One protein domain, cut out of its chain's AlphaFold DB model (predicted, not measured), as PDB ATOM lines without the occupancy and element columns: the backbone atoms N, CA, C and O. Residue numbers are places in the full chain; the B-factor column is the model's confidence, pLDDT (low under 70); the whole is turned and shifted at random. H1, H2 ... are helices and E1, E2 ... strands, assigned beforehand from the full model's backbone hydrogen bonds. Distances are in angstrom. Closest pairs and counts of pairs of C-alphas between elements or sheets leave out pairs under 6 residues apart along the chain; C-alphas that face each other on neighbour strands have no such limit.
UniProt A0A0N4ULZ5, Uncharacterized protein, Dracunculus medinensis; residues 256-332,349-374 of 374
ATOM      1  N   LYS A 256      99.529 176.705 245.536       55.01
ATOM      2  CA  LYS A 256      99.532 175.241 245.662       55.01
ATOM      3  C   LYS A 256     100.771 174.823 246.460       55.01
ATOM      4  O   LYS A 256     101.889 174.910 245.953       55.01
ATOM      5  N   TRP A 257     100.572 174.383 247.702       58.33
ATOM      6  CA  TRP A 257     101.645 173.951 248.603       58.33
ATOM      7  C   TRP A 257     102.215 172.612 248.127       58.33
ATOM      8  O   TRP A 257     101.714 171.549 248.483       58.33
ATOM      9  N   LYS A 258     103.261 172.671 247.298       65.81
ATOM     10  CA  LYS A 258     103.993 171.491 246.828       65.81
ATOM     11  C   LYS A 258     104.997 171.032 247.883       65.81
ATOM     12  O   LYS A 258     105.582 171.850 248.592       65.81
ATOM     13  N   SER A 259     105.261 169.729 247.936       70.47
ATOM     14  CA  SER A 259     106.320 169.163 248.784       70.47
ATOM     15  C   SER A 259     107.705 169.744 248.460       70.47
ATOM     16  O   SER A 259     108.526 169.916 249.362       70.47
ATOM     17  N   ASP A 260     107.927 170.120 247.193       73.31
ATOM     18  CA  ASP A 260     109.152 170.762 246.704       73.31
ATOM     19  C   ASP A 260     109.483 172.044 247.487       73.31
ATOM     20  O   ASP A 260     110.643 172.300 247.799       73.31
ATOM     21  N   SER A 261     108.462 172.810 247.899       68.91
ATOM     22  CA  SER A 261     108.607 174.030 248.711       68.91
ATOM     23  C   SER A 261     109.177 173.773 250.113       68.91
ATOM     24  O   SER A 261     109.577 174.709 250.798       68.91
ATOM     25  N   PHE A 262     109.227 172.511 250.542       65.97
ATOM     26  CA  PHE A 262     109.818 172.057 251.802       65.97
ATOM     27  C   PHE A 262     111.113 171.258 251.580       65.97
ATOM     28  O   PHE A 262     111.619 170.619 252.503       65.97
ATOM     29  N   GLY A 263     111.650 171.290 250.356       70.26
ATOM     30  CA  GLY A 263     112.845 170.563 249.943       70.26
ATOM     31  C   GLY A 263     112.606 169.083 249.644       70.26
ATOM     32  O   GLY A 263     113.572 168.379 249.378       70.26
ATOM     33  N   LEU A 264     111.362 168.589 249.684       71.49
ATOM     34  CA  LEU A 264     111.037 167.178 249.466       71.49
ATOM     35  C   LEU A 264     110.554 166.960 248.017       71.49
ATOM     36  O   LEU A 264     109.425 167.356 247.711       71.49
ATOM     37  N   PRO A 265     111.345 166.319 247.130       78.83
ATOM     38  CA  PRO A 265     110.997 166.200 245.714       78.83
ATOM     39  C   PRO A 265     109.619 165.562 245.503       78.83
ATOM     40  O   PRO A 265     109.349 164.483 246.031       78.83
ATOM     41  N   ALA A 266     108.751 166.184 244.707       72.32
ATOM     42  CA  ALA A 266     107.380 165.727 244.470       72.32
ATOM     43  C   ALA A 266     107.231 164.275 243.970       72.32
ATOM     44  O   ALA A 266     106.226 163.645 244.312       72.32
ATOM     45  N   PRO A 267     108.162 163.679 243.194       75.60
ATOM     46  CA  PRO A 267     108.134 162.241 242.914       75.60
ATOM     47  C   PRO A 267     108.318 161.393 244.183       75.60
ATOM     48  O   PRO A 267     107.541 160.472 244.429       75.60
ATOM     49  N   PHE A 268     109.289 161.750 245.028       76.59
ATOM     50  CA  PHE A 268     109.585 161.051 246.278       76.59
ATOM     51  C   PHE A 268     108.454 161.227 247.301       76.59
ATOM     52  O   PHE A 268     107.963 160.244 247.853       76.59
ATOM     53  N   ALA A 269     107.968 162.460 247.484       74.77
ATOM     54  CA  ALA A 269     106.852 162.780 248.374       74.77
ATOM     55  C   ALA A 269     105.582 161.984 248.030       74.77
ATOM     56  O   ALA A 269     104.931 161.457 248.931       74.77
ATOM     57  N   ARG A 270     105.262 161.848 246.733       73.72
ATOM     58  CA  ARG A 270     104.145 161.015 246.264       73.72
ATOM     59  C   ARG A 270     104.386 159.528 246.535       73.72
ATOM     60  O   ARG A 270     103.487 158.888 247.071       73.72
ATOM     61  N   ARG A 271     105.585 158.994 246.246       73.22
ATOM     62  CA  ARG A 271     105.923 157.572 246.480       73.22
ATOM     63  C   ARG A 271     105.785 157.169 247.953       73.22
ATOM     64  O   ARG A 271     105.247 156.105 248.227       73.22
ATOM     65  N   ILE A 272     106.210 158.017 248.894       78.31
ATOM     66  CA  ILE A 272     106.073 157.740 250.340       78.31
ATOM     67  C   ILE A 272     104.689 158.099 250.916       78.31
ATOM     68  O   ILE A 272     104.478 157.982 252.121       78.31
ATOM     69  N   GLY A 273     103.753 158.593 250.095       74.20
ATOM     70  CA  GLY A 273     102.436 159.038 250.554       74.20
ATOM     71  C   GLY A 273     102.475 160.246 251.501       74.20
ATOM     72  O   GLY A 273     101.632 160.356 252.392       74.20
ATOM     73  N   CYS A 274     103.448 161.151 251.348       75.77
ATOM     74  CA  CYS A 274     103.591 162.340 252.189       75.77
ATOM     75  C   CYS A 274     102.444 163.331 251.935       75.77
ATOM     76  O   CYS A 274     102.421 164.035 250.928       75.77
ATOM     77  N   LYS A 275     101.496 163.408 252.878       76.64
ATOM     78  CA  LYS A 275     100.306 164.277 252.778       76.64
ATOM     79  C   LYS A 275     100.500 165.680 253.356       76.64
ATOM     80  O   LYS A 275      99.551 166.461 253.369       76.64
ATOM     81  N   GLY A 276     101.678 165.999 253.889       79.71
ATOM     82  CA  GLY A 276     101.903 167.251 254.601       79.71
ATOM     83  C   GLY A 276     103.081 167.227 255.570       79.71
ATOM     84  O   GLY A 276     103.850 166.270 255.633       79.71
ATOM     85  N   LYS A 277     103.181 168.292 256.367       83.28
ATOM     86  CA  LYS A 277     104.211 168.535 257.380       83.28
ATOM     87  C   LYS A 277     103.561 168.855 258.728       83.28
ATOM     88  O   LYS A 277     102.625 169.645 258.780       83.28
ATOM     89  N   ILE A 278     104.089 168.306 259.818       87.02
ATOM     90  CA  ILE A 278     103.725 168.683 261.194       87.02
ATOM     91  C   ILE A 278     104.834 169.549 261.805       87.02
ATOM     92  O   ILE A 278     106.014 169.301 261.559       87.02
ATOM     93  N   HIS A 279     104.476 170.574 262.577       87.08
ATOM     94  CA  HIS A 279     105.410 171.303 263.434       87.08
ATOM     95  C   HIS A 279     105.126 170.916 264.886       87.08
ATOM     96  O   HIS A 279     104.034 171.151 265.411       87.08
ATOM     97  N   LEU A 280     106.132 170.333 265.530       90.77
ATOM     98  CA  LEU A 280     106.113 169.963 266.936       90.77
ATOM     99  C   LEU A 280     107.428 170.377 267.594       90.77
ATOM    100  O   LEU A 280     108.450 170.505 266.917       90.77
ATOM    101  N   THR A 281     107.405 170.561 268.907       87.31
ATOM    102  CA  THR A 281     108.602 170.699 269.738       87.31
ATOM    103  C   THR A 281     108.638 169.566 270.756       87.31
ATOM    104  O   THR A 281     107.601 169.026 271.142       87.31
ATOM    105  N   MET A 282     109.841 169.172 271.168       88.34
ATOM    106  CA  MET A 282     110.046 168.176 272.216       88.34
ATOM    107  C   MET A 282     111.127 168.680 273.165       88.34
ATOM    108  O   MET A 282     112.159 169.172 272.710       88.34
ATOM    109  N   SER A 283     110.896 168.546 274.464       85.85
ATOM    110  CA  SER A 283     111.846 168.906 275.515       85.85
ATOM    111  C   SER A 283     111.847 167.839 276.600       85.85
ATOM    112  O   SER A 283     110.790 167.477 277.117       85.85
ATOM    113  N   LEU A 284     113.039 167.362 276.951       85.13
ATOM    114  CA  LEU A 284     113.263 166.496 278.102       85.13
ATOM    115  C   LEU A 284     113.706 167.376 279.277       85.13
ATOM    116  O   LEU A 284     114.635 168.172 279.134       85.13
ATOM    117  N   THR A 285     113.036 167.271 280.420       82.06
ATOM    118  CA  THR A 285     113.378 168.019 281.639       82.06
ATOM    119  C   THR A 285     113.261 167.082 282.830       82.06
ATOM    120  O   THR A 285     112.216 166.472 283.039       82.06
ATOM    121  N   ASP A 286     114.355 166.926 283.573       82.15
ATOM    122  CA  ASP A 286     114.543 165.915 284.618       82.15
ATOM    123  C   ASP A 286     114.262 164.485 284.123       82.15
ATOM    124  O   ASP A 286     115.123 163.859 283.507       82.15
ATOM    125  N   CYS A 287     113.058 163.969 284.373       77.20
ATOM    126  CA  CYS A 287     112.584 162.663 283.902       77.20
ATOM    127  C   CYS A 287     111.364 162.769 282.970       77.20
ATOM    128  O   CYS A 287     110.851 161.741 282.536       77.20
ATOM    129  N   TYR A 288     110.914 163.989 282.666       74.83
ATOM    130  CA  TYR A 288     109.677 164.258 281.944       74.83
ATOM    131  C   TYR A 288     109.926 164.587 280.475       74.83
ATOM    132  O   TYR A 288     110.691 165.504 280.154       74.83
ATOM    133  N   LEU A 289     109.234 163.892 279.572       80.79
ATOM    134  CA  LEU A 289     109.256 164.194 278.142       80.79
ATOM    135  C   LEU A 289     108.009 164.991 277.765       80.79
ATOM    136  O   LEU A 289     106.906 164.454 277.688       80.79
ATOM    137  N   THR A 290     108.199 166.277 277.475       83.13
ATOM    138  CA  THR A 290     107.135 167.152 276.977       83.13
ATOM    139  C   THR A 290     107.176 167.229 275.454       83.13
ATOM    140  O   THR A 290     108.201 167.574 274.870       83.13
ATOM    141  N   VAL A 291     106.048 166.936 274.808       86.00
ATOM    142  CA  VAL A 291     105.825 167.020 273.359       86.00
ATOM    143  C   VAL A 291     104.734 168.056 273.100       86.00
ATOM    144  O   VAL A 291     103.581 167.835 273.469       86.00
ATOM    145  N   SER A 292     105.071 169.172 272.452       87.58
ATOM    146  CA  SER A 292     104.099 170.191 272.039       87.58
ATOM    147  C   SER A 292     103.792 170.073 270.554       87.58
ATOM    148  O   SER A 292     104.682 170.187 269.712       87.58
ATOM    149  N   VAL A 293     102.525 169.852 270.212       87.48
ATOM    150  CA  VAL A 293     102.037 169.852 268.833       87.48
ATOM    151  C   VAL A 293     101.530 171.256 268.515       87.48
ATOM    152  O   VAL A 293     100.505 171.697 269.034       87.48
ATOM    153  N   VAL A 294     102.252 171.970 267.651       87.71
ATOM    154  CA  VAL A 294     101.982 173.383 267.357       87.71
ATOM    155  C   VAL A 294     100.956 173.501 266.235       87.71
ATOM    156  O   VAL A 294      99.853 173.998 266.444       87.71
ATOM    157  N   ASN A 295     101.294 173.018 265.040       88.80
ATOM    158  CA  ASN A 295     100.424 173.063 263.866       88.80
ATOM    159  C   ASN A 295     100.789 171.958 262.860       88.80
ATOM    160  O   ASN A 295     101.756 171.218 263.046       88.80
ATOM    161  N   ALA A 296     100.012 171.840 261.787       84.92
ATOM    162  CA  ALA A 296     100.398 171.087 260.601       84.92
ATOM    163  C   ALA A 296     100.020 171.844 259.320       84.92
ATOM    164  O   ALA A 296      99.324 172.856 259.366       84.92
ATOM    165  N   PHE A 297     100.494 171.343 258.184       83.00
ATOM    166  CA  PHE A 297     100.263 171.853 256.837       83.00
ATOM    167  C   PHE A 297     100.018 170.665 255.909       83.00
ATOM    168  O   PHE A 297     100.868 169.782 255.834       83.00
ATOM    169  N   TYR A 298      98.902 170.639 255.190       79.13
ATOM    170  CA  TYR A 298      98.598 169.587 254.221       79.13
ATOM    171  C   TYR A 298      99.015 169.974 252.797       79.13
ATOM    172  O   TYR A 298      98.788 171.103 252.365       79.13
ATOM    173  N   PHE A 299      99.559 169.009 252.052       73.27
ATOM    174  CA  PHE A 299      99.866 169.104 250.613       73.27
ATOM    175  C   PHE A 299      98.678 168.633 249.752       73.27
ATOM    176  O   PHE A 299      98.867 168.030 248.698       73.27
ATOM    177  N   LEU A 300      97.455 168.847 250.241       69.66
ATOM    178  CA  LEU A 300      96.217 168.511 249.537       69.66
ATOM    179  C   LEU A 300      95.789 169.696 248.673       69.66
ATOM    180  O   LEU A 300      95.952 170.853 249.089       69.66
ATOM    181  N   ASP A 301      95.212 169.420 247.502       63.53
ATOM    182  CA  ASP A 301      94.630 170.483 246.689       63.53
ATOM    183  C   ASP A 301      93.462 171.135 247.471       63.53
ATOM    184  O   ASP A 301      92.683 170.430 248.118       63.53
ATOM    185  N   PRO A 302      93.314 172.475 247.467       59.27
ATOM    186  CA  PRO A 302      92.289 173.171 248.264       59.27
ATOM    187  C   PRO A 302      90.836 172.816 247.914       59.27
ATOM    188  O   PRO A 302      89.928 173.162 248.665       59.27
ATOM    189  N   SER A 303      90.621 172.155 246.776       57.60
ATOM    190  CA  SER A 303      89.339 171.616 246.322       57.60
ATOM    191  C   SER A 303      88.990 170.251 246.923       57.60
ATOM    192  O   SER A 303      87.835 169.842 246.836       57.60
ATOM    193  N   GLU A 304      89.943 169.528 247.521       62.92
ATOM    194  CA  GLU A 304      89.638 168.262 248.188       62.92
ATOM    195  C   GLU A 304      88.844 168.494 249.480       62.92
ATOM    196  O   GLU A 304      89.217 169.305 250.332       62.92
ATOM    197  N   SER A 305      87.767 167.722 249.649       54.31
ATOM    198  CA  SER A 305      86.882 167.728 250.819       54.31
ATOM    199  C   SER A 305      87.611 167.313 252.101       54.31
ATOM    200  O   SER A 305      87.557 166.161 252.535       54.31
ATOM    201  N   GLN A 306      88.306 168.256 252.734       58.34
ATOM    202  CA  GLN A 306      89.055 167.991 253.956       58.34
ATOM    203  C   GLN A 306      88.124 167.701 255.127       58.34
ATOM    204  O   GLN A 306      87.229 168.478 255.444       58.34
ATOM    205  N   VAL A 307      88.381 166.597 255.824       60.58
ATOM    206  CA  VAL A 307      87.691 166.270 257.074       60.58
ATOM    207  C   VAL A 307      88.497 166.810 258.256       60.58
ATOM    208  O   VAL A 307      89.725 166.875 258.209       60.58
ATOM    209  N   SER A 308      87.803 167.188 259.333       72.63
ATOM    210  CA  SER A 308      88.385 167.758 260.555       72.63
ATOM    211  C   SER A 308      89.636 167.012 261.043       72.63
ATOM    212  O   SER A 308      89.649 165.777 261.078       72.63
ATOM    213  N   SER A 309      90.652 167.759 261.474       78.17
ATOM    214  CA  SER A 309      91.986 167.235 261.786       78.17
ATOM    215  C   SER A 309      92.219 167.037 263.281       78.17
ATOM    216  O   SER A 309      91.775 167.845 264.091       78.17
ATOM    217  N   TYR A 310      92.980 166.009 263.645       83.60
ATOM    218  CA  TYR A 310      93.570 165.863 264.979       83.60
ATOM    219  C   TYR A 310      94.936 165.178 264.887       83.60
ATOM    220  O   TYR A 310      95.167 164.381 263.973       83.60
ATOM    221  N   ALA A 311      95.811 165.462 265.849       80.75
ATOM    222  CA  ALA A 311      97.047 164.727 266.072       80.75
ATOM    223  C   ALA A 311      96.893 163.797 267.285       80.75
ATOM    224  O   ALA A 311      96.199 164.116 268.256       80.75
ATOM    225  N   ARG A 312      97.534 162.630 267.230       83.11
ATOM    226  CA  ARG A 312      97.610 161.665 268.330       83.11
ATOM    227  C   ARG A 312      99.067 161.331 268.613       83.11
ATOM    228  O   ARG A 312      99.765 160.915 267.692       83.11
ATOM    229  N   VAL A 313      99.501 161.514 269.856       80.52
ATOM    230  CA  VAL A 313     100.862 161.254 270.338       80.52
ATOM    231  C   VAL A 313     100.840 159.988 271.189       80.52
ATOM    232  O   VAL A 313     100.190 159.957 272.230       80.52
ATOM    233  N   ASN A 314     101.542 158.952 270.739       77.23
ATOM    234  CA  ASN A 314     101.684 157.687 271.454       77.23
ATOM    235  C   ASN A 314     103.113 157.547 271.985       77.23
ATOM    236  O   ASN A 314     104.058 157.538 271.190       77.23
ATOM    237  N   PHE A 315     103.257 157.378 273.296       67.49
ATOM    238  CA  PHE A 315     104.519 157.035 273.944       67.49
ATOM    239  C   PHE A 315     104.615 155.516 274.111       67.49
ATOM    240  O   PHE A 315     103.785 154.907 274.788       67.49
ATOM    241  N   HIS A 316     105.638 154.910 273.509       66.54
ATOM    242  CA  HIS A 316     105.941 153.488 273.664       66.54
ATOM    243  C   HIS A 316     107.221 153.341 274.489       66.54
ATOM    244  O   HIS A 316     108.256 153.908 274.133       66.54
ATOM    245  N   SER A 317     107.151 152.582 275.583       52.90
ATOM    246  CA  SER A 317     108.308 152.290 276.433       52.90
ATOM    247  C   SER A 317     109.020 151.024 275.942       52.90
ATOM    248  O   SER A 317     108.546 149.913 276.167       52.90
ATOM    249  N   PHE A 318     110.156 151.197 275.263       51.00
ATOM    250  CA  PHE A 318     110.982 150.128 274.681       51.00
ATOM    251  C   PHE A 318     112.422 150.152 275.231       51.00
ATOM    252  O   PHE A 318     113.378 150.149 274.463       51.00
ATOM    253  N   SER A 319     112.616 150.305 276.551       42.24
ATOM    254  CA  SER A 319     113.912 150.732 277.158       42.24
ATOM    255  C   SER A 319     114.478 152.053 276.588       42.24
ATOM    256  O   SER A 319     115.605 152.451 276.855       42.24
ATOM    257  N   SER A 320     113.645 152.721 275.798       46.98
ATOM    258  CA  SER A 320     113.861 153.863 274.928       46.98
ATOM    259  C   SER A 320     112.459 154.408 274.649       46.98
ATOM    260  O   SER A 320     111.523 153.622 274.463       46.98
ATOM    261  N   ILE A 321     112.275 155.726 274.702       46.03
ATOM    262  CA  ILE A 321     110.950 156.344 274.585       46.03
ATOM    263  C   ILE A 321     110.689 156.658 273.112       46.03
ATOM    264  O   ILE A 321     111.273 157.584 272.557       46.03
ATOM    265  N   VAL A 322     109.796 155.894 272.475       44.02
ATOM    266  CA  VAL A 322     109.427 156.106 271.068       44.02
ATOM    267  C   VAL A 322     108.103 156.863 270.983       44.02
ATOM    268  O   VAL A 322     107.030 156.309 271.245       44.02
ATOM    269  N   CYS A 323     108.181 158.131 270.578       45.33
ATOM    270  CA  CYS A 323     107.026 158.983 270.305       45.33
ATOM    271  C   CYS A 323     106.550 158.807 268.858       45.33
ATOM    272  O   CYS A 323     107.250 159.181 267.917       45.33
ATOM    273  N   LYS A 324     105.330 158.296 268.665       57.47
ATOM    274  CA  LYS A 324     104.674 158.253 267.350       57.47
ATOM    275  C   LYS A 324     103.596 159.328 267.283       57.47
ATOM    276  O   LYS A 324     102.681 159.307 268.105       57.47
ATOM    277  N   VAL A 325     103.672 160.223 266.297       54.98
ATOM    278  CA  VAL A 325     102.626 161.226 266.049       54.98
ATOM    279  C   VAL A 325     101.852 160.877 264.784       54.98
ATOM    280  O   VAL A 325     102.407 160.847 263.689       54.98
ATOM    281  N   GLU A 326     100.558 160.603 264.932       60.03
ATOM    282  CA  GLU A 326      99.652 160.305 263.822       60.03
ATOM    283  C   GLU A 326      98.676 161.464 263.614       60.03
ATOM    284  O   GLU A 326      97.914 161.803 264.520       60.03
ATOM    285  N   ILE A 327      98.649 162.029 262.405       55.15
ATOM    286  CA  ILE A 327      97.571 162.919 261.959       55.15
ATOM    287  C   ILE A 327      96.566 162.079 261.173       55.15
ATOM    288  O   ILE A 327      96.947 161.352 260.254       55.15
ATOM    289  N   LYS A 328      95.278 162.178 261.517       58.63
ATOM    290  CA  LYS A 328      94.198 161.499 260.788       58.63
ATOM    291  C   LYS A 328      93.112 162.495 260.401       58.63
ATOM    292  O   LYS A 328      92.619 163.236 261.253       58.63
ATOM    293  N   SER A 329      92.700 162.454 259.134       51.43
ATOM    294  CA  SER A 329      91.377 162.933 258.741       51.43
ATOM    295  C   SER A 329      90.337 162.106 259.498       51.43
ATOM    296  O   SER A 329      90.464 160.887 259.610       51.43
ATOM    297  N   ASN A 330      89.351 162.769 260.098       44.86
ATOM    298  CA  ASN A 330      88.359 162.122 260.955       44.86
ATOM    299  C   ASN A 330      87.509 161.096 260.167       44.86
ATOM    300  O   ASN A 330      86.731 161.506 259.305       44.86
ATOM    301  N   PRO A 331      87.614 159.781 260.440       46.57
ATOM    302  CA  PRO A 331      86.822 158.777 259.748       46.57
ATOM    303  C   PRO A 331      85.470 158.635 260.451       46.57
ATOM    304  O   PRO A 331      85.325 157.870 261.409       46.57
ATOM    305  N   LEU A 332      84.459 159.364 259.975       41.83
ATOM    306  CA  LEU A 332      83.084 159.116 260.401       41.83
ATOM    307  C   LEU A 332      82.653 157.716 259.936       41.83
ATOM    308  O   LEU A 332      82.526 157.457 258.745       41.83
ATOM    309  N   GLN A 349     104.425 144.341 278.697       40.14
ATOM    310  CA  GLN A 349     103.201 144.773 279.375       40.14
ATOM    311  C   GLN A 349     102.977 146.258 279.047       40.14
ATOM    312  O   GLN A 349     103.304 147.140 279.837       40.14
ATOM    313  N   ASN A 350     102.514 146.513 277.819       48.53
ATOM    314  CA  ASN A 350     102.502 147.833 277.185       48.53
ATOM    315  C   ASN A 350     101.669 148.866 277.965       48.53
ATOM    316  O   ASN A 350     100.457 148.974 277.784       48.53
ATOM    317  N   MET A 351     102.348 149.695 278.760       53.83
ATOM    318  CA  MET A 351     101.847 151.001 279.201       53.83
ATOM    319  C   MET A 351     101.933 151.996 278.029       53.83
ATOM    320  O   MET A 351     102.730 152.929 278.053       53.83
ATOM    321  N   GLU A 352     101.151 151.767 276.969       60.98
ATOM    322  CA  GLU A 352     101.006 152.736 275.877       60.98
ATOM    323  C   GLU A 352     100.188 153.929 276.387       60.98
ATOM    324  O   GLU A 352      98.985 153.813 276.632       60.98
ATOM    325  N   GLN A 353     100.835 155.084 276.549       66.42
ATOM    326  CA  GLN A 353     100.129 156.331 276.833       66.42
ATOM    327  C   GLN A 353      99.839 157.050 275.515       66.42
ATOM    328  O   GLN A 353     100.755 157.398 274.768       66.42
ATOM    329  N   SER A 354      98.553 157.244 275.223       72.40
ATOM    330  CA  SER A 354      98.068 157.862 273.987       72.40
ATOM    331  C   SER A 354      97.312 159.146 274.311       72.40
ATOM    332  O   SER A 354      96.267 159.119 274.961       72.40
ATOM    333  N   TYR A 355      97.839 160.266 273.830       75.58
ATOM    334  CA  TYR A 355      97.255 161.594 273.975       75.58
ATOM    335  C   TYR A 355      96.738 162.091 272.627       75.58
ATOM    336  O   TYR A 355      97.294 161.767 271.578       75.58
ATOM    337  N   ARG A 356      95.665 162.882 272.631       80.61
ATOM    338  CA  ARG A 356      94.993 163.346 271.412       80.61
ATOM    339  C   ARG A 356      94.682 164.832 271.516       80.61
ATOM    340  O   ARG A 356      94.080 165.244 272.500       80.61
ATOM    341  N   THR A 357      95.029 165.592 270.478       79.74
ATOM    342  CA  THR A 357      94.685 167.015 270.392       79.74
ATOM    343  C   THR A 357      93.186 167.218 270.174       79.74
ATOM    344  O   THR A 357      92.498 166.348 269.620       79.74
ATOM    345  N   ARG A 358      92.675 168.410 270.491       78.26
ATOM    346  CA  ARG A 358      91.333 168.829 270.076       78.26
ATOM    347  C   ARG A 358      91.166 168.697 268.561       78.26
ATOM    348  O   ARG A 358      92.108 168.862 267.780       78.26
ATOM    349  N   VAL A 359      89.944 168.375 268.151       80.68
ATOM    350  CA  VAL A 359      89.583 168.280 266.736       80.68
ATOM    351  C   VAL A 359      89.457 169.691 266.172       80.68
ATOM    352  O   VAL A 359      88.674 170.494 266.675       80.68
ATOM    353  N   ILE A 360      90.217 169.983 265.120       76.92
ATOM    354  CA  ILE A 360      90.229 171.287 264.459       76.92
ATOM    355  C   ILE A 360      89.328 171.242 263.223       76.92
ATOM    356  O   ILE A 360      89.502 170.353 262.377       76.92
ATOM    357  N   PRO A 361      88.372 172.181 263.090       68.46
ATOM    358  CA  PRO A 361      87.549 172.290 261.896       68.46
ATOM    359  C   PRO A 361      88.375 172.750 260.684       68.46
ATOM    360  O   PRO A 361      89.214 173.638 260.795       68.46
ATOM    361  N   PHE A 362      88.097 172.117 259.542       74.18
ATOM    362  CA  PHE A 362      88.325 172.567 258.160       74.18
ATOM    363  C   PHE A 362      89.424 173.624 257.929       74.18
ATOM    364  O   PHE A 362      89.136 174.811 257.789       74.18
ATOM    365  N   ASN A 363      90.685 173.189 257.841       70.31
ATOM    366  CA  ASN A 363      91.798 174.039 257.412       70.31
ATOM    367  C   ASN A 363      92.962 173.183 256.874       70.31
ATOM    368  O   ASN A 363      93.380 172.244 257.554       70.31
ATOM    369  N   ASN A 364      93.563 173.572 255.739       75.58
ATOM    370  CA  ASN A 364      94.842 173.028 255.250       75.58
ATOM    371  C   ASN A 364      95.994 173.224 256.260       75.58
ATOM    372  O   ASN A 364      97.035 172.581 256.137       75.58
ATOM    373  N   LYS A 365      95.835 174.152 257.212       79.53
ATOM    374  CA  LYS A 365      96.835 174.595 258.191       79.53
ATOM    375  C   LYS A 365      96.311 174.488 259.640       79.53
ATOM    376  O   LYS A 365      96.136 175.517 260.296       79.53
ATOM    377  N   PRO A 366      95.979 173.285 260.154       82.74
ATOM    378  CA  PRO A 366      95.412 173.133 261.496       82.74
ATOM    379  C   PRO A 366      96.398 173.579 262.592       82.74
ATOM    380  O   PRO A 366      97.575 173.225 262.559       82.74
ATOM    381  N   GLN A 367      95.907 174.334 263.578       85.39
ATOM    382  CA  GLN A 367      96.680 174.929 264.678       85.39
ATOM    383  C   GLN A 367      96.279 174.342 266.042       85.39
ATOM    384  O   GLN A 367      95.271 174.734 266.633       85.39
ATOM    385  N   PHE A 368      97.056 173.381 266.537       85.58
ATOM    386  CA  PHE A 368      96.735 172.612 267.741       85.58
ATOM    387  C   PHE A 368      97.060 173.395 269.015       85.58
ATOM    388  O   PHE A 368      96.133 173.711 269.767       85.58
ATOM    389  N   TYR A 369      98.326 173.792 269.183       85.12
ATOM    390  CA  TYR A 369      98.871 174.445 270.382       85.12
ATOM    391  C   TYR A 369      98.632 173.645 271.675       85.12
ATOM    392  O   TYR A 369      98.232 174.197 272.697       85.12
ATOM    393  N   GLU A 370      98.865 172.333 271.627       82.22
ATOM    394  CA  GLU A 370      98.647 171.423 272.758       82.22
ATOM    395  C   GLU A 370      99.931 170.689 273.137       82.22
ATOM    396  O   GLU A 370     100.661 170.213 272.268       82.22
ATOM    397  N   SER A 371     100.187 170.588 274.441       81.77
ATOM    398  CA  SER A 371     101.383 169.960 275.005       81.77
ATOM    399  C   SER A 371     101.014 168.751 275.853       81.77
ATOM    400  O   SER A 371     100.081 168.807 276.653       81.77
ATOM    401  N   PHE A 372     101.780 167.675 275.696       81.35
ATOM    402  CA  PHE A 372     101.629 166.424 276.430       81.35
ATOM    403  C   PHE A 372     102.933 166.116 277.153       81.35
ATOM    404  O   PHE A 372     103.988 166.133 276.523       81.35
ATOM    405  N   THR A 373     102.859 165.824 278.447       76.44
ATOM    406  CA  THR A 373     104.020 165.488 279.276       76.44
ATOM    407  C   THR A 373     103.837 164.082 279.828       76.44
ATOM    408  O   THR A 373     102.790 163.792 280.413       76.44
ATOM    409  N   LEU A 374     104.842 163.234 279.603       70.90
ATOM    410  CA  LEU A 374     105.028 161.924 280.232       70.90
ATOM    411  C   LEU A 374     106.049 162.053 281.362       70.90
ATOM    412  O   LEU A 374     107.100 162.666 281.065       70.90
TER     413      LEU A 374
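This is residues 256 to 332 and 349 to 374 of the 374 residues of an uncharacterized protein of Dracunculus medinensis (UniProt A0A0N4ULZ5). Two three-stranded sheets, E1 E2 E6 and E4 E3 E5, lie face to face as a sandwich, the strands of one at 28 degrees to those of the other, with the short helices H1 and H2 at the end where E1 begins. The printed part has 103 residues, in the order H1 H2 E1 E2 E3 E4 E5 E6, mostly strand, both sheets antiparallel. It is only just compact, close to loose, with a radius of gyration of the C-alphas of 15.2 A, and spans 43 by 29 by 25 A.

Find C-alpha 276 at (101.903, 167.251, 254.601); from there E1 runs 29.4 A to residue 285. E2, residues 288 to 298, covers 30.3 A, and E6, residues 367 to 373, ends at (104.020, 165.488, 279.276). Look next for E3, residues 309 to 317, 26.5 A, E4, residues 321 to 329, 26.0 A, and E5, residues 353 to 356. H1 is residues 259 to 262 and H2 residues 266 to 271.

Inner strand E2 forms a hairpin with E1, where N 279 and O 295 are 2.8 A apart, and pairs with E6 through N 291 and O 372, 2.8 A. Across the sandwich, inner strand E3 forms a hairpin with E4, N 314 to O 324, 2.9 A, and pairs with E5, N 313 to O 355, 2.8 A. H1 only grazes the first sheet. H2 has every O i to N i+4 pair within hydrogen-bond range; H1 is too short for one.

Residues 333 to 348 are not printed, and C-alphas 332 and 349 are 31.2 A apart. Of the links printed whole, none is long. Mean pLDDT of the printed part is 71.2; 37 residues are under 70, among them residues 315 to 332.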